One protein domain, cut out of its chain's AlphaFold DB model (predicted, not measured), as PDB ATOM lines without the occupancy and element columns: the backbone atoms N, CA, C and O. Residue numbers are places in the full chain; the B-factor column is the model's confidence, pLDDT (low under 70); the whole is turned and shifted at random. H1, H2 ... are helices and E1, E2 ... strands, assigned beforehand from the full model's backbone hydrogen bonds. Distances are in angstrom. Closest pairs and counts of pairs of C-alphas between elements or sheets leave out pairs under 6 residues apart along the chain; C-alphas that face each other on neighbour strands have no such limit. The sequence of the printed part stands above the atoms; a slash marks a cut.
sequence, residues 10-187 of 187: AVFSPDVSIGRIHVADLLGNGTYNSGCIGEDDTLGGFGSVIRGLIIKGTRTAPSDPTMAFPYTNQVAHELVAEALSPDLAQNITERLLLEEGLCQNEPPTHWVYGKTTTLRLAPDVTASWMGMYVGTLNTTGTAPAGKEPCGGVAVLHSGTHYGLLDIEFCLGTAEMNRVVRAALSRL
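AT A GLANCE: This is residues 10 to 187 of the 187 residues of an uncharacterized protein of Streptacidiphilus jiangxiensis (UniProt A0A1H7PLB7). A twisted sheet of seven strands forms the middle layer, with the long helix H2 on one face, over E9, E8 and, only just, E7, and H3 on the other face, over E8 and E7. Toward the other edge, the short helix H1 sits over E1 on H2's face, and a small hairpin, E2 and E3, lies apart from the sheet's strands. The printed part has 178 residues, in the order E1 E2 E3 E4 H1 E5 H2 E6 E7 E8 E9 H3; the large sheet, E1 E4 E5 E9 E8 E7 E6, is antiparallel throughout. The class is mixed, helices and strands, and the whole is compact, with a radius of gyration of the C-alphas of 15.7 A and spans of 42 by 42 by 30 A.

IN THESE COORDINATES: E1, residues 21 to 28, begins at C-alpha 21 (-119.007, 19.356, -21.442) and is 22.4 A long. E2, residues 31 to 33, and E3, residues 40 to 42, precede E4, residues 48 to 55, 23.2 A. H1 is residues 65 to 68 and E5 residues 74 to 82, 24.2 A. H2, residues 86 to 104, is the longest helix at 27.5 A. E6 is residues 117 to 122, E7 residues 125 to 133, 26.8 A, E8 residues 152 to 158 and E9 residues 161 to 167. H3, residues 173 to 186, is 20.1 A long and ends at C-alpha 186 (-105.571, 7.054, -26.151).

HOW THE PARTS SIT: E1 is an edge strand, its N 24 and O 52 of E4 3.0 A apart. E4 and E5 have N 51 and O 78 at 2.8 A; E5 and E9 have N 79 and O 164 at 2.8 A. E6 E7 E8 E9 form a meander, each strand the antiparallel neighbour of the one before, with N 119 and O 127 at 2.7 A, N 128 and O 155 at 2.8 A, and N 156 and O 163 at 2.8 A. H2 runs along the strands, at 12 degrees to E8 on the local plane, height over the sheet 8.9 A; the closest C-alphas of H2 and E8 are those of Thr 93 and Val 155, 6.3 A. H3 lies over E8 and E7 on the opposite face, height 8.0 A, its closest C-alphas to E8 being Leu 184 and Leu 156, 6.1 A. Every O i to N i+4 pair is within hydrogen-bond range in H3, 13 of 15 in H2; H1 is too short for one.

THE WHOLE: The printed part has no cut. The links H2 to E6 and E7 to E8 are long. Residues 13 to 20, 26, 28 to 47 and 55 to 73 are under 70 in pLDDT.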
ATOM      1  N   ALA A  10    -115.989  12.580 -20.793       82.19
ATOM      2  CA  ALA A  10    -116.217  11.740 -19.619       82.19
ATOM      3  C   ALA A  10    -114.984  11.626 -18.709       82.19
ATOM      4  O   ALA A  10    -115.135  11.395 -17.512       82.19
ATOM      5  N   VAL A  11    -113.775  11.843 -19.240       82.94
ATOM      6  CA  VAL A  11    -112.537  11.857 -18.451       82.94
ATOM      7  C   VAL A  11    -112.570  12.964 -17.392       82.94
ATOM      8  O   VAL A  11    -111.917  12.815 -16.366       82.94
ATOM      9  N   PHE A  12    -113.385  14.008 -17.552       76.38
ATOM     10  CA  PHE A  12    -113.478  15.126 -16.612       76.38
ATOM     11  C   PHE A  12    -114.684  15.042 -15.644       76.38
ATOM     12  O   PHE A  12    -114.689  15.727 -14.633       76.38
ATOM     13  N   SER A  13    -115.687  14.180 -15.867       60.97
ATOM     14  CA  SER A  13    -116.852  14.010 -14.962       60.97
ATOM     15  C   SER A  13    -116.622  12.844 -13.987       60.97
ATOM     16  O   SER A  13    -116.633  11.701 -14.441       60.97
ATOM     17  N   PRO A  14    -116.405  13.076 -12.676       54.62
ATOM     18  CA  PRO A  14    -117.408  13.713 -11.809       54.62
ATOM     19  C   PRO A  14    -116.916  14.908 -10.967       54.62
ATOM     20  O   PRO A  14    -117.737  15.600 -10.368       54.62
ATOM     21  N   ASP A  15    -115.611  15.178 -10.935       52.38
ATOM     22  CA  ASP A  15    -114.999  16.189 -10.046       52.38
ATOM     23  C   ASP A  15    -115.227  17.624 -10.540       52.38
ATOM     24  O   ASP A  15    -115.097  18.615  -9.823       52.38
ATOM     25  N   VAL A  16    -115.643  17.721 -11.794       53.78
ATOM     26  CA  VAL A  16    -115.855  18.944 -12.536       53.78
ATOM     27  C   VAL A  16    -117.375  19.164 -12.546       53.78
ATOM     28  O   VAL A  16    -118.062  18.837 -13.510       53.78
ATOM     29  N   SER A  17    -117.933  19.631 -11.414       54.28
ATOM     30  CA  SER A  17    -119.382  19.862 -11.166       54.28
ATOM     31  C   SER A  17    -119.975  21.020 -11.990       54.28
ATOM     32  O   SER A  17    -120.704  21.879 -11.496       54.28
ATOM     33  N   ILE A  18    -119.641  21.074 -13.271       56.22
ATOM     34  CA  ILE A  18    -119.875  22.203 -14.165       56.22
ATOM     35  C   ILE A  18    -120.559  21.712 -15.438       56.22
ATOM     36  O   ILE A  18    -119.981  21.636 -16.515       56.22
ATOM     37  N   GLY A  19    -121.847  21.397 -15.307       59.78
ATOM     38  CA  GLY A  19    -122.742  21.180 -16.442       59.78
ATOM     39  C   GLY A  19    -122.283  20.106 -17.440       59.78
ATOM     40  O   GLY A  19    -121.518  19.201 -17.130       59.78
ATOM     41  N   ARG A  20    -122.823  20.171 -18.661       68.25
ATOM     42  CA  ARG A  20    -122.457  19.265 -19.756       68.25
ATOM     43  C   ARG A  20    -121.246  19.836 -20.498       68.25
ATOM     44  O   ARG A  20    -121.330  20.959 -20.993       68.25
ATOM     45  N   ILE A  21    -120.177  19.047 -20.611       71.69
ATOM     46  CA  ILE A  21    -119.007  19.356 -21.442       71.69
ATOM     47  C   ILE A  21    -119.334  19.018 -22.902       71.69
ATOM     48  O   ILE A  21    -119.862  17.942 -23.198       71.69
ATOM     49  N   HIS A  22    -119.044  19.949 -23.805       72.38
ATOM     50  CA  HIS A  22    -119.189  19.793 -25.250       72.38
ATOM     51  C   HIS A  22    -117.822  19.567 -25.898       72.38
ATOM     52  O   HIS A  22    -116.826  20.107 -25.429       72.38
ATOM     53  N   VAL A  23    -117.786  18.780 -26.972       77.19
ATOM     54  CA  VAL A  23    -116.565  18.471 -27.727       77.19
ATOM     55  C   VAL A  23    -116.651  19.158 -29.084       77.19
ATOM     56  O   VAL A  23    -117.663  19.006 -29.773       77.19
ATOM     57  N   ALA A  24    -115.612  19.903 -29.451       73.00
ATOM     58  CA  ALA A  24    -115.444  20.486 -30.777       73.00
ATOM     59  C   ALA A  24    -114.095  20.041 -31.347       73.00
ATOM     60  O   ALA A  24    -113.062  20.341 -30.753       73.00
ATOM     61  N   ASP A  25    -114.122  19.346 -32.485       77.50
ATOM     62  CA  ASP A  25    -112.925  18.851 -33.164       77.50
ATOM     63  C   ASP A  25    -112.630  19.702 -34.410       77.50
ATOM     64  O   ASP A  25    -113.539  20.041 -35.175       77.50
ATOM     65  N   LEU A  26    -111.354  20.007 -34.643       69.75
ATOM     66  CA  LEU A  26    -110.863  20.700 -35.830       69.75
ATOM     67  C   LEU A  26    -109.688  19.931 -36.443       69.75
ATOM     68  O   LEU A  26    -108.738  19.549 -35.761       69.75
ATOM     69  N   LEU A  27    -109.749  19.731 -37.761       72.56
ATOM     70  CA  LEU A  27    -108.632  19.232 -38.563       72.56
ATOM     71  C   LEU A  27    -107.892  20.428 -39.154       72.56
ATOM     72  O   LEU A  27    -108.514  21.264 -39.810       72.56
ATOM     73  N   GLY A  28    -106.578  20.512 -38.967       63.53
ATOM     74  CA  GLY A  28    -105.841  21.667 -39.472       63.53
ATOM     75  C   GLY A  28    -104.341  21.622 -39.238       63.53
ATOM     76  O   GLY A  28    -103.777  20.589 -38.881       63.53
ATOM     77  N   ASN A  29    -103.710  22.767 -39.479       58.16
ATOM     78  CA  ASN A  29    -102.336  23.087 -39.114       58.16
ATOM     79  C   ASN A  29    -102.333  23.541 -37.649       58.16
ATOM     80  O   ASN A  29    -102.444  24.729 -37.379       58.16
ATOM     81  N   GLY A  30    -102.314  22.600 -36.704       55.97
ATOM     82  CA  GLY A  30    -102.404  22.892 -35.276       55.97
ATOM     83  C   GLY A  30    -101.372  23.916 -34.821       55.97
ATOM     84  O   GLY A  30    -100.213  23.585 -34.593       55.97
ATOM     85  N   THR A  31    -101.791  25.171 -34.719       59.06
ATOM     86  CA  THR A  31    -101.027  26.238 -34.086       59.06
ATOM     87  C   THR A  31    -101.287  26.150 -32.597       59.06
ATOM     88  O   THR A  31    -102.439  26.235 -32.164       59.06
ATOM     89  N   TYR A  32    -100.225  25.968 -31.830       61.56
ATOM     90  CA  TYR A  32    -100.250  26.122 -30.390       61.56
ATOM     91  C   TYR A  32     -99.405  27.334 -30.051       61.56
ATOM     92  O   TYR A  32     -98.268  27.451 -30.501       61.56
ATOM     93  N   ASN A  33     -99.989  28.233 -29.275       58.97
ATOM     94  CA  ASN A  33     -99.238  29.319 -28.689       58.97
ATOM     95  C   ASN A  33     -98.766  28.829 -27.322       58.97
ATOM     96  O   ASN A  33     -99.595  28.573 -26.445       58.97
ATOM     97  N   SER A  34     -97.458  28.636 -27.175       57.12
ATOM     98  CA  SER A  34     -96.884  28.306 -25.874       57.12
ATOM     99  C   SER A  34     -97.166  29.454 -24.912       57.12
ATOM    100  O   SER A  34     -96.780  30.602 -25.152       57.12
ATOM    101  N   GLY A  35     -97.826  29.151 -23.791       57.69
ATOM    102  CA  GLY A  35     -98.193  30.171 -22.804       57.69
ATOM    103  C   GLY A  35     -96.981  30.935 -22.250       57.69
ATOM    104  O   GLY A  35     -97.136  32.046 -21.749       57.69
ATOM    105  N   CYS A  36     -95.783  30.351 -22.374       63.81
ATOM    106  CA  CYS A  36     -94.529  30.849 -21.816       63.81
ATOM    107  C   CYS A  36     -93.739  31.801 -22.696       63.81
ATOM    108  O   CYS A  36     -93.224  32.809 -22.215       63.81
ATOM    109  N   ILE A  37     -93.591  31.465 -23.973       51.06
ATOM    110  CA  ILE A  37     -92.750  32.236 -24.890       51.06
ATOM    111  C   ILE A  37     -93.590  33.047 -25.873       51.06
ATOM    112  O   ILE A  37     -93.049  33.910 -26.561       51.06
ATOM    113  N   GLY A  38     -94.911  32.831 -25.913       42.69
ATOM    114  CA  GLY A  38     -95.800  33.532 -26.833       42.69
ATOM    115  C   GLY A  38     -95.517  33.205 -28.302       42.69
ATOM    116  O   GLY A  38     -96.017  33.904 -29.186       42.69
ATOM    117  N   GLU A  39     -94.676  32.200 -28.570       39.94
ATOM    118  CA  GLU A  39     -94.337  31.784 -29.922       39.94
ATOM    119  C   GLU A  39     -95.502  30.956 -30.474       39.94
ATOM    120  O   GLU A  39     -95.901  29.938 -29.903       39.94
ATOM    121  N   ASP A  40     -96.071  31.441 -31.582       48.94
ATOM    122  CA  ASP A  40     -97.005  30.692 -32.417       48.94
ATOM    123  C   ASP A  40     -96.214  29.594 -33.136       48.94
ATOM    124  O   ASP A  40     -95.739  29.770 -34.261       48.94
ATOM    125  N   ASP A  41     -96.060  28.447 -32.481       51.28
ATOM    126  CA  ASP A  41     -95.510  27.266 -33.121       51.28
ATOM    127  C   ASP A  41     -96.629  26.472 -33.790       51.28
ATOM    128  O   ASP A  41     -97.640  26.080 -33.197       51.28
ATOM    129  N   THR A  42     -96.433  26.163 -35.069       54.22
ATOM    130  CA  THR A  42     -97.193  25.096 -35.717       54.22
ATOM    131  C   THR A  42     -96.713  23.760 -35.160       54.22
ATOM    132  O   THR A  42     -95.828  23.124 -35.731       54.22
ATOM    133  N   LEU A  43     -97.310  23.313 -34.055       56.28
ATOM    134  CA  LEU A  43     -97.160  21.941 -33.562       56.28
ATOM    135  C   LEU A  43     -97.834  20.915 -34.474       56.28
ATOM    136  O   LEU A  43     -97.561  19.721 -34.366       56.28
ATOM    137  N   GLY A  44     -98.704  21.361 -35.378       52.59
ATOM    138  CA  GLY A  44     -99.413  20.526 -36.333       52.59
ATOM    139  C   GLY A  44     -98.984  20.766 -37.776       52.59
ATOM    140  O   GLY A  44     -99.254  21.818 -38.357       52.59
ATOM    141  N   GLY A  45     -98.391  19.741 -38.393       54.66
ATOM    142  CA  GLY A  45     -98.374  19.601 -39.849       54.66
ATOM    143  C   GLY A  45     -99.761  19.240 -40.402       54.66
ATOM    144  O   GLY A  45    -100.733  19.089 -39.656       54.66
ATOM    145  N   PHE A  46     -99.864  19.056 -41.722       53.62
ATOM    146  CA  PHE A  46    -101.070  18.497 -42.343       53.62
ATOM    147  C   PHE A  46    -101.421  17.149 -41.686       53.62
ATOM    148  O   PHE A  46    -100.672  16.186 -41.827       53.62
ATOM    149  N   GLY A  47    -102.555  17.086 -40.979       63.94
ATOM    150  CA  GLY A  47    -103.038  15.868 -40.313       63.94
ATOM    151  C   GLY A  47    -103.126  15.930 -38.784       63.94
ATOM    152  O   GLY A  47    -103.532  14.934 -38.184       63.94
ATOM    153  N   SER A  48    -102.791  17.062 -38.152       74.25
ATOM    154  CA  SER A  48    -103.064  17.252 -36.720       74.25
ATOM    155  C   SER A  48    -104.564  17.356 -36.429       74.25
ATOM    156  O   SER A  48    -105.339  17.857 -37.254       74.25
ATOM    157  N   VAL A  49    -104.962  16.862 -35.257       80.94
ATOM    158  CA  VAL A  49    -106.336  16.935 -34.756       80.94
ATOM    159  C   VAL A  49    -106.333  17.757 -33.478       80.94
ATOM    160  O   VAL A  49    -105.531  17.509 -32.578       80.94
ATOM    161  N   ILE A  50    -107.224  18.740 -33.423       80.94
ATOM    162  CA  ILE A  50    -107.407  19.644 -32.291       80.94
ATOM    163  C   ILE A  50    -108.787  19.390 -31.693       80.94
ATOM    164  O   ILE A  50    -109.755  19.254 -32.442       80.94
ATOM    165  N   ARG A  51    -108.885  19.355 -30.365       82.75
ATOM    166  CA  ARG A  51    -110.125  19.156 -29.616       82.75
ATOM    167  C   ARG A  51    -110.239  20.183 -28.503       82.75
ATOM    168  O   ARG A  51    -109.430  20.203 -27.582       82.75
ATOM    169  N   GLY A  52    -111.314  20.960 -28.537       78.62
ATOM    170  CA  GLY A  52    -111.756  21.766 -27.402       78.62
ATOM    171  C   GLY A  52    -112.793  21.013 -26.569       78.62
ATOM    172  O   GLY A  52    -113.795  20.526 -27.104       78.62
ATOM    173  N   LEU A  53    -112.588  20.949 -25.251       77.94
ATOM    174  CA  LEU A  53    -113.577  20.487 -24.275       77.94
ATOM    175  C   LEU A  53    -114.196  21.701 -23.584       77.94
ATOM    176  O   LEU A  53    -113.556  22.346 -22.765       77.94
ATOM    177  N   ILE A  54    -115.441  22.034 -23.911       73.50
ATOM    178  CA  ILE A  54    -116.038  23.345 -23.613       73.50
ATOM    179  C   ILE A  54    -117.141  23.227 -22.564       73.50
ATOM    180  O   ILE A  54    -118.037  22.385 -22.673       73.50
ATOM    181  N   ILE A  55    -117.133  24.136 -21.589       66.44
ATOM    182  CA  ILE A  55    -118.240  24.334 -20.649       66.44
ATOM    183  C   ILE A  55    -119.174  25.362 -21.268       66.44
ATOM    184  O   ILE A  55    -118.737  26.419 -21.715       66.44
ATOM    185  N   LYS A  56    -120.477  25.083 -21.295       56.31
ATOM    186  CA  LYS A  56    -121.469  25.950 -21.941       56.31
ATOM    187  C   LYS A  56    -121.562  27.344 -21.283       56.31
ATOM    188  O   LYS A  56    -122.421  27.578 -20.436       56.31
ATOM    189  N   GLY A  57    -120.736  28.290 -21.727       48.91
ATOM    190  CA  GLY A  57    -120.873  29.728 -21.496       48.91
ATOM    191  C   GLY A  57    -121.703  30.361 -22.617       48.91
ATOM    192  O   GLY A  57    -121.214  30.536 -23.719       48.91
ATOM    193  N   THR A  58    -122.982  30.613 -22.337       46.03
ATOM    194  CA  THR A  58    -124.060  31.374 -23.030       46.03
ATOM    195  C   THR A  58    -123.912  32.098 -24.398       46.03
ATOM    196  O   THR A  58    -124.851  32.819 -24.734       46.03
ATOM    197  N   ARG A  59    -122.883  31.956 -25.250       47.69
ATOM    198  CA  ARG A  59    -122.762  32.806 -26.462       47.69
ATOM    199  C   ARG A  59    -122.423  32.161 -27.811       47.69
ATOM    200  O   ARG A  59    -122.488  32.886 -28.798       47.69
ATOM    201  N   THR A  60    -122.187  30.855 -27.923       51.03
ATOM    202  CA  THR A  60    -121.856  30.237 -29.230       51.03
ATOM    203  C   THR A  60    -122.492  28.860 -29.437       51.03
ATOM    204  O   THR A  60    -122.834  28.150 -28.488       51.03
ATOM    205  N   ALA A  61    -122.746  28.518 -30.706       55.66
ATOM    206  CA  ALA A  61    -123.423  27.286 -31.100       55.66
ATOM    207  C   ALA A  61    -122.502  26.063 -30.889       55.66
ATOM    208  O   ALA A  61    -121.364  26.106 -31.340       55.66
ATOM    209  N   PRO A  62    -122.982  24.949 -30.298       55.31
ATOM    210  CA  PRO A  62    -122.179  23.751 -30.000       55.31
ATOM    211  C   PRO A  62    -121.454  23.092 -31.185       55.31
ATOM    212  O   PRO A  62    -120.614  22.230 -30.967       55.31
ATOM    213  N   SER A  63    -121.822  23.436 -32.420       60.38
ATOM    214  CA  SER A  63    -121.307  22.841 -33.656       60.38
ATOM    215  C   SER A  63    -120.268  23.706 -34.372       60.38
ATOM    216  O   SER A  63    -119.898  23.376 -35.493       60.38
ATOM    217  N   ASP A  64    -119.871  24.842 -33.798       60.56
ATOM    218  CA  ASP A  64    -118.879  25.727 -34.401       60.56
ATOM    219  C   ASP A  64    -117.455  25.166 -34.178       60.56
ATOM    220  O   ASP A  64    -116.985  25.154 -33.037       60.56
ATOM    221  N   PRO A  65    -116.761  24.690 -35.231       59.06
ATOM    222  CA  PRO A  65    -115.440  24.074 -35.107       59.06
ATOM    223  C   PRO A  65    -114.353  25.083 -34.720       59.06
ATOM    224  O   PRO A  65    -113.280  24.680 -34.279       59.06
ATOM    225  N   THR A  66    -114.617  26.392 -34.836       63.06
ATOM    226  CA  THR A  66    -113.683  27.411 -34.345       63.06
ATOM    227  C   THR A  66    -113.521  27.323 -32.832       63.06
ATOM    228  O   THR A  66    -112.435  27.578 -32.335       63.06
ATOM    229  N   MET A  67    -114.525  26.831 -32.095       61.47
ATOM    230  CA  MET A  67    -114.432  26.656 -30.644       61.47
ATOM    231  C   MET A  67    -113.404  25.607 -30.195       61.47
ATOM    232  O   MET A  67    -113.217  25.458 -28.992       61.47
ATOM    233  N   ALA A  68    -112.771  24.874 -31.117       54.34
ATOM    234  CA  ALA A  68    -111.657  23.988 -30.800       54.34
ATOM    235  C   ALA A  68    -110.366  24.753 -30.455       54.34
ATOM    236  O   ALA A  68    -109.517  24.183 -29.793       54.34
ATOM    237  N   PHE A  69    -110.213  26.022 -30.852       60.69
ATOM    238  CA  PHE A  69    -109.069  26.861 -30.457       60.69
ATOM    239  C   PHE A  69    -109.221  27.404 -29.030       60.69
ATOM    240  O   PHE A  69    -110.362  27.530 -28.580       60.69
ATOM    241  N   PRO A  70    -108.129  27.756 -28.317       56.91
ATOM    242  CA  PRO A  70    -108.196  28.251 -26.945       56.91
ATOM    243  C   PRO A  70    -108.981  29.566 -26.891       56.91
ATOM    244  O   PRO A  70    -108.486  30.655 -27.182       56.91
ATOM    245  N   TYR A  71    -110.249  29.446 -26.518       56.56
ATOM    246  CA  TYR A  71    -111.120  30.555 -26.177       56.56
ATOM    247  C   TYR A  71    -111.536  30.391 -24.722       56.56
ATOM    248  O   TYR A  71    -111.769  29.281 -24.240       56.56
ATOM    249  N   THR A  72    -111.680  31.517 -24.027       55.66
ATOM    250  CA  THR A  72    -112.241  31.581 -22.672       55.66
ATOM    251  C   THR A  72    -113.458  30.647 -22.538       55.66
ATOM    252  O   THR A  72    -114.349  30.713 -23.392       55.66
ATOM    253  N   ASN A  73    -113.529  29.848 -21.460       61.28
ATOM    254  CA  ASN A  73    -114.569  28.842 -21.127       61.28
ATOM    255  C   ASN A  73    -114.326  27.377 -21.573       61.28
ATOM    256  O   ASN A  73    -115.279  26.587 -21.622       61.28
ATOM    257  N   GLN A  74    -113.084  26.975 -21.848       71.88
ATOM    258  CA  GLN A  74    -112.731  25.558 -22.009       71.88
ATOM    259  C   GLN A  74    -112.352  24.899 -20.672       71.88
ATOM    260  O   GLN A  74    -111.810  25.539 -19.779       71.88
ATOM    261  N   VAL A  75    -112.686  23.615 -20.528       79.56
ATOM    262  CA  VAL A  75    -112.138  22.715 -19.499       79.56
ATOM    263  C   VAL A  75    -110.705  22.350 -19.857       79.56
ATOM    264  O   VAL A  75    -109.839  22.311 -18.987       79.56
ATOM    265  N   ALA A  76    -110.495  22.032 -21.134       85.25
ATOM    266  CA  ALA A  76    -109.221  21.613 -21.673       85.25
ATOM    267  C   ALA A  76    -109.197  21.770 -23.197       85.25
ATOM    268  O   ALA A  76    -110.245  21.754 -23.855       85.25
ATOM    269  N   HIS A  77    -107.991  21.857 -23.730       85.50
ATOM    270  CA  HIS A  77    -107.658  21.899 -25.140       85.50
ATOM    271  C   HIS A  77    -106.611  20.821 -25.417       85.50
ATOM    272  O   HIS A  77    -105.596  20.747 -24.734       85.50
ATOM    273  N   GLU A  78    -106.854  19.971 -26.406       86.44
ATOM    274  CA  GLU A  78    -105.937  18.899 -26.775       86.44
ATOM    275  C   GLU A  78    -105.546  19.015 -28.245       86.44
ATOM    276  O   GLU A  78    -106.394  19.199 -29.117       86.44
ATOM    277  N   LEU A  79    -104.259  18.860 -28.521       86.00
ATOM    278  CA  LEU A  79    -103.695  18.731 -29.855       86.00
ATOM    279  C   LEU A  79    -102.972  17.394 -29.927       86.00
ATOM    280  O   LEU A  79    -102.125  17.102 -29.089       86.00
ATOM    281  N   VAL A  80    -103.266  16.596 -30.949       88.06
ATOM    282  CA  VAL A  80    -102.527  15.363 -31.240       88.06
ATOM    283  C   VAL A  80    -102.052  15.364 -32.684       88.06
ATOM    284  O   VAL A  80    -102.762  15.782 -33.606       88.06
ATOM    285  N   ALA A  81    -100.830  14.894 -32.891       87.69
ATOM    286  CA  ALA A  81    -100.190  14.868 -34.192       87.69
ATOM    287  C   ALA A  81     -99.246  13.667 -34.329       87.69
ATOM    288  O   ALA A  81     -98.914  12.971 -33.369       87.69
ATOM    289  N   GLU A  82     -98.900  13.372 -35.574       88.62
ATOM    290  CA  GLU A  82     -98.080  12.229 -35.953       88.62
ATOM    291  C   GLU A  82     -96.848  12.752 -36.689       88.62
ATOM    292  O   GLU A  82     -96.963  13.504 -37.659       88.62
ATOM    293  N   ALA A  83     -95.669  12.380 -36.207       87.62
ATOM    294  CA  ALA A  83     -94.401  12.713 -36.832       87.62
ATOM    295  C   ALA A  83     -94.008  11.657 -37.875       87.62
ATOM    296  O   ALA A  83     -94.463  10.516 -37.852       87.62
ATOM    297  N   LEU A  84     -93.080  12.019 -38.765       88.69
ATOM    298  CA  LEU A  84     -92.548  11.105 -39.784       88.69
ATOM    299  C   LEU A  84     -91.695   9.964 -39.201       88.69
ATOM    300  O   LEU A  84     -91.445   8.975 -39.887       88.69
ATOM    301  N   SER A  85     -91.220  10.105 -37.961       90.25
ATOM    302  CA  SER A  85     -90.437   9.093 -37.253       90.25
ATOM    303  C   SER A  85     -90.589   9.229 -35.731       90.25
ATOM    304  O   SER A  85     -90.925  10.318 -35.256       90.25
ATOM    305  N   PRO A  86     -90.307   8.161 -34.958       92.19
ATOM    306  CA  PRO A  86     -90.295   8.234 -33.497       92.19
ATOM    307  C   PRO A  86     -89.298   9.265 -32.958       92.19
ATOM    308  O   PRO A  86     -89.648  10.057 -32.094       92.19
ATOM    309  N   ASP A  87     -88.095   9.341 -33.534       92.62
ATOM    310  CA  ASP A  87     -87.081  10.322 -33.119       92.62
ATOM    311  C   ASP A  87     -87.562  11.768 -33.315       92.62
ATOM    312  O   ASP A  87     -87.267  12.649 -32.510       92.62
ATOM    313  N   LEU A  88     -88.323  12.034 -34.386       90.31
ATOM    314  CA  LEU A  88     -88.894  13.359 -34.617       90.31
ATOM    315  C   LEU A  88     -90.015  13.667 -33.617       90.31
ATOM    316  O   LEU A  88     -90.054  14.782 -33.102       90.31
ATOM    317  N   ALA A  89     -90.889  12.700 -33.316       90.81
ATOM    318  CA  ALA A  89     -91.910  12.858 -32.277       90.81
ATOM    319  C   ALA A  89     -91.267  13.147 -30.913       90.81
ATOM    320  O   ALA A  89     -91.661  14.095 -30.233       90.81
ATOM    321  N   GLN A  90     -90.217  12.400 -30.560       92.38
ATOM    322  CA  GLN A  90     -89.451  12.614 -29.341       92.38
ATOM    323  C   GLN A  90     -88.851  14.026 -29.300       92.38
ATOM    324  O   GLN A  90     -89.105  14.757 -28.346       92.38
ATOM    325  N   ASN A  91     -88.144  14.454 -30.350       91.06
ATOM    326  CA  ASN A  91     -87.546  15.793 -30.415       91.06
ATOM    327  C   ASN A  91     -88.585  16.913 -30.255       91.06
ATOM    328  O   ASN A  91     -88.325  17.896 -29.563       91.06
ATOM    329  N   ILE A  92     -89.763  16.771 -30.872       88.50
ATOM    330  CA  ILE A  92     -90.862  17.735 -30.714       88.50
ATOM    331  C   ILE A  92     -91.321  17.778 -29.254       88.50
ATOM    332  O   ILE A  92     -91.460  18.857 -28.686       88.50
ATOM    333  N   THR A  93     -91.515  16.620 -28.618       91.06
ATOM    334  CA  THR A  93     -91.973  16.562 -27.220       91.06
ATOM    335  C   THR A  93     -90.936  17.095 -26.233       91.06
ATOM    336  O   THR A  93     -91.295  17.778 -25.277       91.06
ATOM    337  N   GLU A  94     -89.648  16.846 -26.470       92.06
ATOM    338  CA  GLU A  94     -88.557  17.385 -25.657       92.06
ATOM    339  C   GLU A  94     -88.447  18.903 -25.807       92.06
ATOM    340  O   GLU A  94     -88.317  19.603 -24.802       92.06
ATOM    341  N   ARG A  95     -88.569  19.419 -27.038       89.88
ATOM    342  CA  ARG A  95     -88.632  20.858 -27.312       89.88
ATOM    343  C   ARG A  95     -89.790  21.505 -26.549       89.88
ATOM    344  O   ARG A  95     -89.550  22.429 -25.784       89.88
ATOM    345  N   LEU A  96     -91.000  20.964 -26.683       87.94
ATOM    346  CA  LEU A  96     -92.189  21.457 -25.980       87.94
ATOM    347  C   LEU A  96     -92.001  21.510 -24.464       87.94
ATOM    348  O   LEU A  96     -92.369  22.483 -23.814       87.94
ATOM    349  N   LEU A  97     -91.397  20.475 -23.880       90.69
ATOM    350  CA  LEU A  97     -91.133  20.449 -22.442       90.69
ATOM    351  C   LEU A  97     -90.114  21.500 -22.001       90.69
ATOM    352  O   LEU A  97     -90.231  22.018 -20.890       90.69
ATOM    353  N   LEU A  98     -89.119  21.803 -22.835       89.81
ATOM    354  CA  LEU A  98     -88.161  22.874 -22.564       89.81
ATOM    355  C   LEU A  98     -88.831  24.247 -22.635       89.81
ATOM    356  O   LEU A  98     -88.576  25.077 -21.767       89.81
ATOM    357  N   GLU A  99     -89.689  24.458 -23.630       87.50
ATOM    358  CA  GLU A  99     -90.427  25.703 -23.848       87.50
ATOM    359  C   GLU A  99     -91.391  25.999 -22.694       87.50
ATOM    360  O   GLU A  99     -91.290  27.047 -22.057       87.50
ATOM    361  N   GLU A 100     -92.247  25.041 -22.341       88.94
ATOM    362  CA  GLU A 100     -93.168  25.172 -21.205       88.94
ATOM    363  C   GLU A 100     -92.417  25.238 -19.861       88.94
ATOM    364  O   GLU A 100     -92.826  25.924 -18.922       88.94
ATOM    365  N   GLY A 101     -91.264  24.569 -19.760       91.12
ATOM    366  CA  GLY A 101     -90.404  24.604 -18.577       91.12
ATOM    367  C   GLY A 101     -89.893  26.006 -18.220       91.12
ATOM    368  O   GLY A 101     -89.555  26.246 -17.057       91.12
ATOM    369  N   LEU A 102     -89.877  26.947 -19.172       90.25
ATOM    370  CA  LEU A 102     -89.476  28.334 -18.922       90.25
ATOM    371  C   LEU A 102     -90.410  29.035 -17.921       90.25
ATOM    372  O   LEU A 102     -89.913  29.765 -17.063       90.25
ATOM    373  N   CYS A 103     -91.710  28.719 -17.910       91.19
ATOM    374  CA  CYS A 103     -92.664  29.285 -16.945       91.19
ATOM    375  C   CYS A 103     -92.580  28.699 -15.534       91.19
ATOM    376  O   CYS A 103     -93.428  28.987 -14.689       91.19
ATOM    377  N   GLN A 104     -91.603  27.843 -15.230       95.06
ATOM    378  CA  GLN A 104     -91.383  27.406 -13.846       95.06
ATOM    379  C   GLN A 104     -90.735  28.498 -12.984       95.06
ATOM    380  O   GLN A 104     -90.698  28.371 -11.756       95.06
ATOM    381  N   ASN A 105     -90.235  29.565 -13.618       94.12
ATOM    382  CA  ASN A 105     -89.679  30.740 -12.961       94.12
ATOM    383  C   ASN A 105     -90.290  31.996 -13.578       94.12
ATOM    384  O   ASN A 105     -89.915  32.407 -14.669       94.12
ATOM    385  N   GLU A 106     -91.198  32.620 -12.848       92.94
ATOM    386  CA  GLU A 106     -91.948  33.790 -13.302       92.94
ATOM    387  C   GLU A 106     -91.852  34.900 -12.256       92.94
ATOM    388  O   GLU A 106     -91.595  34.608 -11.086       92.94
ATOM    389  N   PRO A 107     -92.057  36.183 -12.591       93.75
ATOM    390  CA  PRO A 107     -92.119  37.233 -11.584       93.75
ATOM    391  C   PRO A 107     -93.147  36.901 -10.488       93.75
ATOM    392  O   PRO A 107     -94.221  36.377 -10.793       93.75
ATOM    393  N   PRO A 108     -92.879  37.228  -9.209       94.56
ATOM    394  CA  PRO A 108     -93.887  37.108  -8.163       94.56
ATOM    395  C   PRO A 108     -95.188  37.784  -8.589       94.56
ATOM    396  O   PRO A 108     -95.155  38.829  -9.238       94.56
ATOM    397  N   THR A 109     -96.324  37.219  -8.188       92.38
ATOM    398  CA  THR A 109     -97.687  37.610  -8.594       92.38
ATOM    399  C   THR A 109     -98.105  37.241 -10.022       92.38
ATOM    400  O   THR A 109     -99.295  37.334 -10.323       92.38
ATOM    401  N   HIS A 110     -97.193  36.761 -10.872       92.50
ATOM    402  CA  HIS A 110     -97.537  36.131 -12.150       92.50
ATOM    403  C   HIS A 110     -97.882  34.649 -11.946       92.50
ATOM    404  O   HIS A 110     -97.429  34.037 -10.973       92.50
ATOM    405  N   TRP A 111     -98.697  34.061 -12.829       91.69
ATOM    406  CA  TRP A 111     -98.911  32.612 -12.805       91.69
ATOM    407  C   TRP A 111     -97.588  31.887 -13.078       91.69
ATOM    408  O   TRP A 111     -96.680  32.457 -13.675       91.69
ATOM    409  N   VAL A 112     -97.452  30.661 -12.580       94.69
ATOM    410  CA  VAL A 112     -96.206  29.894 -12.684       94.69
ATOM    411  C   VAL A 112     -96.519  28.411 -12.803       94.69
ATOM    412  O   VAL A 112     -97.465  27.920 -12.177       94.69
ATOM    413  N   TYR A 113     -95.720  27.678 -13.571       95.56
ATOM    414  CA  TYR A 113     -95.795  26.227 -13.584       95.56
ATOM    415  C   TYR A 113     -95.044  25.598 -12.413       95.56
ATOM    416  O   TYR A 113     -93.992  26.050 -11.962       95.56
ATOM    417  N   GLY A 114     -95.601  24.498 -11.921       95.69
ATOM    418  CA  GLY A 114     -94.927  23.593 -11.008       95.69
ATOM    419  C   GLY A 114     -93.857  22.759 -11.693       95.69
ATOM    420  O   GLY A 114     -93.696  22.764 -12.911       95.69
ATOM    421  N   LYS A 115     -93.155  21.972 -10.876       95.31
ATOM    422  CA  LYS A 115     -92.186  20.990 -11.365       95.31
ATOM    423  C   LYS A 115     -92.849  19.993 -12.311       95.31
ATOM    424  O   LYS A 115     -93.956  19.520 -12.050       95.31
ATOM    425  N   THR A 116     -92.113  19.610 -13.345       96.44
ATOM    426  CA  THR A 116     -92.531  18.581 -14.295       96.44
ATOM    427  C   THR A 116     -92.696  17.229 -13.603       96.44
ATOM    428  O   THR A 116     -91.798  16.749 -12.909       96.44
ATOM    429  N   THR A 117     -93.847  16.600 -13.821       96.31
ATOM    430  CA  THR A 117     -94.172  15.241 -13.386       96.31
ATOM    431  C   THR A 117     -94.279  14.342 -14.607       96.31
ATOM    432  O   THR A 117     -95.091  14.596 -15.491       96.31
ATOM    433  N   THR A 118     -93.492  13.265 -14.651       96.75
ATOM    434  CA  THR A 118     -93.509  12.314 -15.771       96.75
ATOM    435  C   THR A 118     -94.237  11.027 -15.398       96.75
ATOM    436  O   THR A 118     -93.889  10.340 -14.437       96.75
ATOM    437  N   LEU A 119     -95.233  10.676 -16.202       95.81
ATOM    438  CA  LEU A 119     -95.941   9.407 -16.199       95.81
ATOM    439  C   LEU A 119     -95.417   8.526 -17.335       95.81
ATOM    440  O   LEU A 119     -95.169   8.988 -18.445       95.81
ATOM    441  N   ARG A 120     -95.287   7.229 -17.063       95.19
ATOM    442  CA  ARG A 120     -94.860   6.224 -18.039       95.19
ATOM    443  C   ARG A 120     -95.841   5.055 -18.016       95.19
ATOM    444  O   ARG A 120     -96.112   4.521 -16.939       95.19
ATOM    445  N   LEU A 121     -96.385   4.688 -19.176       92.06
ATOM    446  CA  LEU A 121     -97.244   3.506 -19.350       92.06
ATOM    447  C   LEU A 121     -96.477   2.327 -19.951       92.06
ATOM    448  O   LEU A 121     -96.713   1.186 -19.565       92.06
ATOM    449  N   ALA A 122     -95.532   2.616 -20.843       91.00
ATOM    450  CA  ALA A 122     -94.632   1.657 -21.477       91.00
ATOM    451  C   ALA A 122     -93.266   2.331 -21.752       91.00
ATOM    452  O   ALA A 122     -93.131   3.537 -21.524       91.00
ATOM    453  N   PRO A 123     -92.221   1.603 -22.189       86.56
ATOM    454  CA  PRO A 123     -90.899   2.185 -22.455       86.56
ATOM    455  C   PRO A 123     -90.890   3.375 -23.431       86.56
ATOM    456  O   PRO A 123     -90.063   4.268 -23.275       86.56
ATOM    457  N   ASP A 124     -91.823   3.421 -24.373       85.69
ATOM    458  CA  ASP A 124     -91.977   4.434 -25.426       85.69
ATOM    459  C   ASP A 124     -93.279   5.248 -25.312       85.69
ATOM    460  O   ASP A 124     -93.549   6.099 -26.157       85.69
ATOM    461  N   VAL A 125     -94.057   5.023 -24.246       95.19
ATOM    462  CA  VAL A 125     -95.340   5.691 -23.993       95.19
ATOM    463  C   VAL A 125     -95.244   6.497 -22.700       95.19
ATOM    464  O   VAL A 125     -95.308   5.947 -21.588       95.19
ATOM    465  N   THR A 126     -95.060   7.807 -22.846       97.12
ATOM    466  CA  THR A 126     -94.785   8.744 -21.748       97.12
ATOM    467  C   THR A 126     -95.597  10.023 -21.852       97.12
ATOM    468  O   THR A 126     -95.859  10.516 -22.941       97.12
ATOM    469  N   ALA A 127     -95.919  10.604 -20.703       97.06
ATOM    470  CA  ALA A 127     -96.480  11.940 -20.604       97.06
ATOM    471  C   ALA A 127     -95.741  12.728 -19.530       97.06
ATOM    472  O   ALA A 127     -95.467  12.189 -18.460       97.06
ATOM    473  N   SER A 128     -95.459  13.996 -19.780       97.31
ATOM    474  CA  SER A 128     -94.843  14.905 -18.817       97.31
ATOM    475  C   SER A 128     -95.745  16.114 -18.649       97.31
ATOM    476  O   SER A 128     -96.087  16.756 -19.634       97.31
ATOM    477  N   TRP A 129     -96.147  16.414 -17.417       96.75
ATOM    478  CA  TRP A 129     -97.094  17.488 -17.137       96.75
ATOM    479  C   TRP A 129     -96.604  18.435 -16.047       96.75
ATOM    480  O   TRP A 129     -95.812  18.059 -15.180       96.75
ATOM    481  N   MET A 130     -97.073  19.676 -16.109       96.50
ATOM    482  CA  MET A 130     -96.740  20.768 -15.203       96.50
ATOM    483  C   MET A 130     -98.030  21.437 -14.747       96.50
ATOM    484  O   MET A 130     -98.837  21.869 -15.564       96.50
ATOM    485  N   GLY A 131     -98.244  21.491 -13.434       95.12
ATOM    486  CA  GLY A 131     -99.442  22.110 -12.873       95.12
ATOM    487  C   GLY A 131     -99.346  23.634 -12.866       95.12
ATOM    488  O   GLY A 131     -98.296  24.163 -12.507       95.12
ATOM    489  N   MET A 132    -100.420  24.340 -13.213       93.88
ATOM    490  CA  MET A 132    -100.468  25.804 -13.153       93.88
ATOM    491  C   MET A 132    -100.798  26.279 -11.732       93.88
ATOM    492  O   MET A 132    -101.711  25.767 -11.082       93.88
ATOM    493  N   TYR A 133    -100.083  27.293 -11.250       93.62
ATOM    494  CA  TYR A 133    -100.390  27.998 -10.009       93.62
ATOM    495  C   TYR A 133    -100.708  29.453 -10.320       93.62
ATOM    496  O   TYR A 133     -99.900  30.169 -10.909       93.62
ATOM    497  N   VAL A 134    -101.886  29.901  -9.890       91.62
ATOM    498  CA  VAL A 134    -102.308  31.297 -10.042       91.62
ATOM    499  C   VAL A 134    -101.365  32.244  -9.301       91.62
ATOM    500  O   VAL A 134    -100.788  31.899  -8.270       91.62
ATOM    501  N   GLY A 135    -101.252  33.479  -9.784       90.94
ATOM    502  CA  GLY A 135    -100.278  34.445  -9.276       90.94
ATOM    503  C   GLY A 135    -100.368  34.763  -7.782       90.94
ATOM    504  O   GLY A 135     -99.352  35.021  -7.142       90.94
ATOM    505  N   THR A 136    -101.552  34.655  -7.175       93.69
ATOM    506  CA  THR A 136    -101.725  34.824  -5.719       93.69
ATOM    507  C   THR A 136    -100.992  33.765  -4.889       93.69
ATOM    508  O   THR A 136    -100.756  33.979  -3.701       93.69
ATOM    509  N   LEU A 137    -100.620  32.638  -5.499       93.06
ATOM    510  CA  LEU A 137     -99.830  31.569  -4.895       93.06
ATOM    511  C   LEU A 137     -98.326  31.680  -5.205       93.06
ATOM    512  O   LEU A 137     -97.518  31.083  -4.493       93.06
ATOM    513  N   ASN A 138     -97.942  32.454  -6.223       94.31
ATOM    514  CA  ASN A 138     -96.554  32.695  -6.606       94.31
ATOM    515  C   ASN A 138     -95.976  33.912  -5.860       94.31
ATOM    516  O   ASN A 138     -95.950  35.033  -6.369       94.31
ATOM    517  N   THR A 139     -95.495  33.708  -4.634       94.50
ATOM    518  CA  THR A 139     -94.933  34.801  -3.817       94.50
ATOM    519  C   THR A 139     -93.425  34.994  -3.984       94.50
ATOM    520  O   THR A 139     -92.898  36.030  -3.593       94.50
ATOM    521  N   THR A 140     -92.720  33.995  -4.521       94.81
ATOM    522  CA  THR A 140     -91.244  33.950  -4.583       94.81
ATOM    523  C   THR A 140     -90.693  33.792  -5.997       94.81
ATOM    524  O   THR A 140     -89.486  33.662  -6.166       94.81
ATOM    525  N   GLY A 141     -91.566  33.796  -6.999       94.38
ATOM    526  CA  GLY A 141     -91.234  33.581  -8.401       94.38
ATOM    527  C   GLY A 141     -91.203  32.114  -8.840       94.38
ATOM    528  O   GLY A 141     -90.702  31.798  -9.911       94.38
ATOM    529  N   THR A 142     -91.711  31.207  -8.006       95.94
ATOM    530  CA  THR A 142     -91.761  29.761  -8.248       95.94
ATOM    531  C   THR A 142     -93.039  29.175  -7.655       95.94
ATOM    532  O   THR A 142     -93.650  29.760  -6.755       95.94
ATOM    533  N   ALA A 143     -93.449  28.003  -8.148       95.19
ATOM    534  CA  ALA A 143     -94.614  27.307  -7.616       95.19
ATOM    535  C   ALA A 143     -94.458  26.985  -6.113       95.19
ATOM    536  O   ALA A 143     -93.408  26.489  -5.683       95.19
ATOM    537  N   PRO A 144     -95.498  27.216  -5.295       94.25
ATOM    538  CA  PRO A 144     -95.454  26.952  -3.859       94.25
ATOM    539  C   PRO A 144     -95.343  25.455  -3.537       94.25
ATOM    540  O   PRO A 144     -96.001  24.606  -4.136       94.25
ATOM    541  N   ALA A 145     -94.572  25.120  -2.502       91.25
ATOM    542  CA  ALA A 145     -94.507  23.751  -1.996       91.25
ATOM    543  C   ALA A 145     -95.802  23.349  -1.263       91.25
ATOM    544  O   ALA A 145     -96.340  24.115  -0.461       91.25
ATOM    545  N   GLY A 146     -96.273  22.120  -1.497       90.50
ATOM    546  CA  GLY A 146     -97.403  21.527  -0.769       90.50
ATOM    547  C   GLY A 146     -98.769  22.155  -1.066       90.50
ATOM    548  O   GLY A 146     -99.704  21.974  -0.286       90.50
ATOM    549  N   LYS A 147     -98.890  22.916  -2.156       93.56
ATOM    550  CA  LYS A 147    -100.174  23.381  -2.688       93.56
ATOM    551  C   LYS A 147    -100.538  22.560  -3.912       93.56
ATOM    552  O   LYS A 147     -99.657  22.083  -4.616       93.56
ATOM    553  N   GLU A 148    -101.834  22.431  -4.147       93.38
ATOM    554  CA  GLU A 148    -102.342  21.814  -5.365       93.38
ATOM    555  C   GLU A 148    -102.329  22.829  -6.516       93.38
ATOM    556  O   GLU A 148    -102.592  24.016  -6.274       93.38
ATOM    557  N   PRO A 149    -102.031  22.386  -7.748       93.12
ATOM    558  CA  PRO A 149    -102.199  23.214  -8.929       93.12
ATOM    559  C   PRO A 149    -103.687  23.412  -9.251       93.12
ATOM    560  O   PRO A 149    -104.571  22.767  -8.687       93.12
ATOM    561  N   CYS A 150    -103.955  24.319 -10.180       87.69
ATOM    562  CA  CYS A 150    -105.250  24.521 -10.810       87.69
ATOM    563  C   CYS A 150    -105.089  24.215 -12.305       87.69
ATOM    564  O   CYS A 150    -104.849  25.120 -13.095       87.69
ATOM    565  N   GLY A 151    -105.164  22.932 -12.676       89.88
ATOM    566  CA  GLY A 151    -104.954  22.522 -14.068       89.88
ATOM    567  C   GLY A 151    -103.480  22.603 -14.476       89.88
ATOM    568  O   GLY A 151    -102.590  22.404 -13.642       89.88
ATOM    569  N   GLY A 152    -103.214  22.881 -15.749       92.62
ATOM    570  CA  GLY A 152    -101.872  23.001 -16.320       92.62
ATOM    571  C   GLY A 152    -101.714  22.265 -17.646       92.62
ATOM    572  O   GLY A 152    -102.691  21.847 -18.257       92.62
ATOM    573  N   VAL A 153    -100.469  22.066 -18.069       93.25
ATOM    574  CA  VAL A 153    -100.137  21.540 -19.398       93.25
ATOM    575  C   VAL A 153     -99.501  20.156 -19.313       93.25
ATOM    576  O   VAL A 153     -98.738  19.862 -18.388       93.25
ATOM    577  N   ALA A 154     -99.794  19.291 -20.280       95.38
ATOM    578  CA  ALA A 154     -99.192  17.975 -20.429       95.38
ATOM    579  C   ALA A 154     -98.729  17.727 -21.865       95.38
ATOM    580  O   ALA A 154     -99.494  17.893 -22.807       95.38
ATOM    581  N   VAL A 155     -97.497  17.255 -22.020       94.81
ATOM    582  CA  VAL A 155     -96.926  16.789 -23.287       94.81
ATOM    583  C   VAL A 155     -96.968  15.265 -23.300       94.81
ATOM    584  O   VAL A 155     -96.537  14.624 -22.339       94.81
ATOM    585  N   LEU A 156     -97.491  14.681 -24.372       95.62
ATOM    586  CA  LEU A 156     -97.728  13.249 -24.548       95.62
ATOM    587  C   LEU A 156     -96.849  12.703 -25.682       95.62
ATOM    588  O   LEU A 156     -96.641  13.384 -26.684       95.62
ATOM    589  N   HIS A 157     -96.374  11.465 -25.549       95.31
ATOM    590  CA  HIS A 157     -95.541  10.786 -26.543       95.31
ATOM    591  C   HIS A 157     -95.836   9.279 -26.579       95.31
ATOM    592  O   HIS A 157     -95.878   8.637 -25.526       95.31
ATOM    593  N   SER A 158     -96.013   8.726 -27.781       95.38
ATOM    594  CA  SER A 158     -96.296   7.309 -28.046       95.38
ATOM    595  C   SER A 158     -95.787   6.928 -29.447       95.38
ATOM    596  O   SER A 158     -96.451   7.156 -30.459       95.38
ATOM    597  N   GLY A 159     -94.573   6.380 -29.547       93.44
ATOM    598  CA  GLY A 159     -93.974   6.016 -30.840       93.44
ATOM    599  C   GLY A 159     -93.820   7.217 -31.787       93.44
ATOM    600  O   GLY A 159     -93.052   8.125 -31.512       93.44
ATOM    601  N   THR A 160     -94.526   7.227 -32.923       92.44
ATOM    602  CA  THR A 160     -94.562   8.381 -33.852       92.44
ATOM    603  C   THR A 160     -95.574   9.458 -33.455       92.44
ATOM    604  O   THR A 160     -95.640  10.505 -34.098       92.44
ATOM    605  N   HIS A 161     -96.398   9.203 -32.442       92.56
ATOM    606  CA  HIS A 161     -97.484  10.079 -32.029       92.56
ATOM    607  C   HIS A 161     -97.023  10.974 -30.884       92.56
ATOM    608  O   HIS A 161     -96.324  10.541 -29.966       92.56
ATOM    609  N   TYR A 162     -97.448  12.227 -30.927       92.06
ATOM    610  CA  TYR A 162     -97.240  13.184 -29.856       92.06
ATOM    611  C   TYR A 162     -98.499  14.013 -29.653       92.06
ATOM    612  O   TYR A 162     -99.355  14.119 -30.535       92.06
ATOM    613  N   GLY A 163     -98.613  14.604 -28.475       90.25
ATOM    614  CA  GLY A 163     -99.732  15.469 -28.174       90.25
ATOM    615  C   GLY A 163     -99.421  16.477 -27.094       90.25
ATOM    616  O   GLY A 163     -98.421  16.383 -26.384       90.25
ATOM    617  N   LEU A 164    -100.322  17.433 -26.982       90.44
ATOM    618  CA  LEU A 164    -100.346  18.443 -25.956       90.44
ATOM    619  C   LEU A 164    -101.766  18.514 -25.406       90.44
ATOM    620  O   LEU A 164    -102.721  18.586 -26.172       90.44
ATOM    621  N   LEU A 165    -101.898  18.503 -24.089       91.31
ATOM    622  CA  LEU A 165    -103.153  18.680 -23.384       91.31
ATOM    623  C   LEU A 165    -103.003  19.852 -22.417       91.31
ATOM    624  O   LEU A 165    -102.291  19.749 -21.421       91.31
ATOM    625  N   ASP A 166    -103.684  20.944 -22.722       88.75
ATOM    626  CA  ASP A 166    -103.801  22.127 -21.882       88.75
ATOM    627  C   ASP A 166    -105.104  22.049 -21.078       88.75
ATOM    628  O   ASP A 166    -106.169  21.768 -21.630       88.75
ATOM    629  N   ILE A 167    -105.029  22.215 -19.763       88.12
ATOM    630  CA  ILE A 167    -106.141  22.050 -18.829       88.12
ATOM    631  C   ILE A 167    -106.322  23.363 -18.075       88.12
ATOM    632  O   ILE A 167    -105.606  23.656 -17.121       88.12
ATOM    633  N   GLU A 168    -107.348  24.107 -18.466       81.69
ATOM    634  CA  GLU A 168    -107.705  25.418 -17.906       81.69
ATOM    635  C   GLU A 168    -108.559  25.303 -16.633       81.69
ATOM    636  O   GLU A 168    -108.733  26.254 -15.867       81.69
ATOM    637  N   PHE A 169    -109.141  24.129 -16.390       79.81
ATOM    638  CA  PHE A 169    -109.952  23.901 -15.204       79.81
ATOM    639  C   PHE A 169    -109.096  23.518 -13.994       79.81
ATOM    640  O   PHE A 169    -108.179  22.706 -14.108       79.81
ATOM    641  N   CYS A 170    -109.452  24.024 -12.806       83.50
ATOM    642  CA  CYS A 170    -108.740  23.687 -11.575       83.50
ATOM    643  C   CYS A 170    -108.882  22.203 -11.214       83.50
ATOM    644  O   CYS A 170    -109.823  21.804 -10.525       83.50
ATOM    645  N   LEU A 171    -107.912  21.403 -11.649       85.31
ATOM    646  CA  LEU A 171    -107.694  20.028 -11.223       85.31
ATOM    647  C   LEU A 171    -106.477  19.966 -10.300       85.31
ATOM    648  O   LEU A 171    -105.428  20.528 -10.623       85.31
ATOM    649  N   GLY A 172    -106.618  19.258  -9.178       88.69
ATOM    650  CA  GLY A 172    -105.496  18.926  -8.307       88.69
ATOM    651  C   GLY A 172    -104.597  17.850  -8.918       88.69
ATOM    652  O   GLY A 172    -104.870  17.286  -9.977       88.69
ATOM    653  N   THR A 173    -103.513  17.525  -8.226       92.88
ATOM    654  CA  THR A 173    -102.464  16.606  -8.684       92.88
ATOM    655  C   THR A 173    -102.989  15.200  -8.990       92.88
ATOM    656  O   THR A 173    -102.550  14.566  -9.954       92.88
ATOM    657  N   ALA A 174    -103.913  14.677  -8.179       92.31
ATOM    658  CA  ALA A 174    -104.468  13.336  -8.374       92.31
ATOM    659  C   ALA A 174    -105.318  13.262  -9.654       92.31
ATOM    660  O   ALA A 174    -105.142  12.352 -10.469       92.31
ATOM    661  N   GLU A 175    -106.183  14.251  -9.862       90.75
ATOM    662  CA  GLU A 175    -107.034  14.384 -11.039       90.75
ATOM    663  C   GLU A 175    -106.205  14.669 -12.292       90.75
ATOM    664  O   GLU A 175    -106.409  13.990 -13.297       90.75
ATOM    665  N   MET A 176    -105.210  15.562 -12.224       93.19
ATOM    666  CA  MET A 176    -104.244  15.784 -13.310       93.19
ATOM    667  C   MET A 176    -103.588  14.466 -13.732       93.19
ATOM    668  O   MET A 176    -103.636  14.093 -14.903       93.19
ATOM    669  N   ASN A 177    -103.066  13.682 -12.782       94.69
ATOM    670  CA  ASN A 177    -102.477  12.376 -13.084       94.69
ATOM    671  C   ASN A 177    -103.471  11.407 -13.740       94.69
ATOM    672  O   ASN A 177    -103.084  10.634 -14.620       94.69
ATOM    673  N   ARG A 178    -104.741  11.416 -13.319       93.50
ATOM    674  CA  ARG A 178    -105.794  10.572 -13.901       93.50
ATOM    675  C   ARG A 178    -106.107  10.983 -15.341       93.50
ATOM    676  O   ARG A 178    -106.164  10.113 -16.208       93.50
ATOM    677  N   VAL A 179    -106.297  12.279 -15.585       92.31
ATOM    678  CA  VAL A 179    -106.617  12.837 -16.906       92.31
ATOM    679  C   VAL A 179    -105.457  12.617 -17.876       92.31
ATOM    680  O   VAL A 179    -105.664  12.045 -18.942       92.31
ATOM    681  N   VAL A 180    -104.229  12.965 -17.482       95.12
ATOM    682  CA  VAL A 180    -103.030  12.800 -18.320       95.12
ATOM    683  C   VAL A 180    -102.779  11.327 -18.643       95.12
ATOM    684  O   VAL A 180    -102.453  10.984 -19.776       95.12
ATOM    685  N   ARG A 181    -102.987  10.420 -17.680       95.25
ATOM    686  CA  ARG A 181    -102.892   8.976 -17.935       95.25
ATOM    687  C   ARG A 181    -103.948   8.495 -18.929       95.25
ATOM    688  O   ARG A 181    -103.642   7.640 -19.756       95.25
ATOM    689  N   ALA A 182    -105.173   9.013 -18.839       93.62
ATOM    690  CA  ALA A 182    -106.233   8.684 -19.785       93.62
ATOM    691  C   ALA A 182    -105.892   9.191 -21.194       93.62
ATOM    692  O   ALA A 182    -106.017   8.417 -22.139       93.62
ATOM    693  N   ALA A 183    -105.390  10.422 -21.323       93.25
ATOM    694  CA  ALA A 183    -104.920  10.979 -22.592       93.25
ATOM    695  C   ALA A 183    -103.812  10.122 -23.207       93.25
ATOM    696  O   ALA A 183    -103.938   9.630 -24.324       93.25
ATOM    697  N   LEU A 184    -102.786   9.813 -22.415       94.12
ATOM    698  CA  LEU A 184    -101.670   8.983 -22.853       94.12
ATOM    699  C   LEU A 184    -102.093   7.566 -23.274       94.12
ATOM    700  O   LEU A 184    -101.456   6.971 -24.130       94.12
ATOM    701  N   SER A 185    -103.155   7.007 -22.686       92.75
ATOM    702  CA  SER A 185    -103.675   5.689 -23.081       92.75
ATOM    703  C   SER A 185    -104.458   5.689 -24.399       92.75
ATOM    704  O   SER A 185    -104.755   4.616 -24.924       92.75
ATOM    705  N   ARG A 186    -104.850   6.871 -24.886       90.94
ATOM    706  CA  ARG A 186    -105.571   7.054 -26.151       90.94
ATOM    707  C   ARG A 186    -104.640   7.423 -27.303       90.94
ATOM    708  O   ARG A 186    -105.024   7.165 -28.437       90.94
ATOM    709  N   LEU A 187    -103.477   8.006 -27.007       87.75
ATOM    710  CA  LEU A 187    -102.483   8.435 -27.992       87.75
ATOM    711  C   LEU A 187    -101.846   7.257 -28.744       87.75
ATOM    712  O   LEU A 187    -101.880   7.313 -29.993       87.75
TER     713      LEU A 187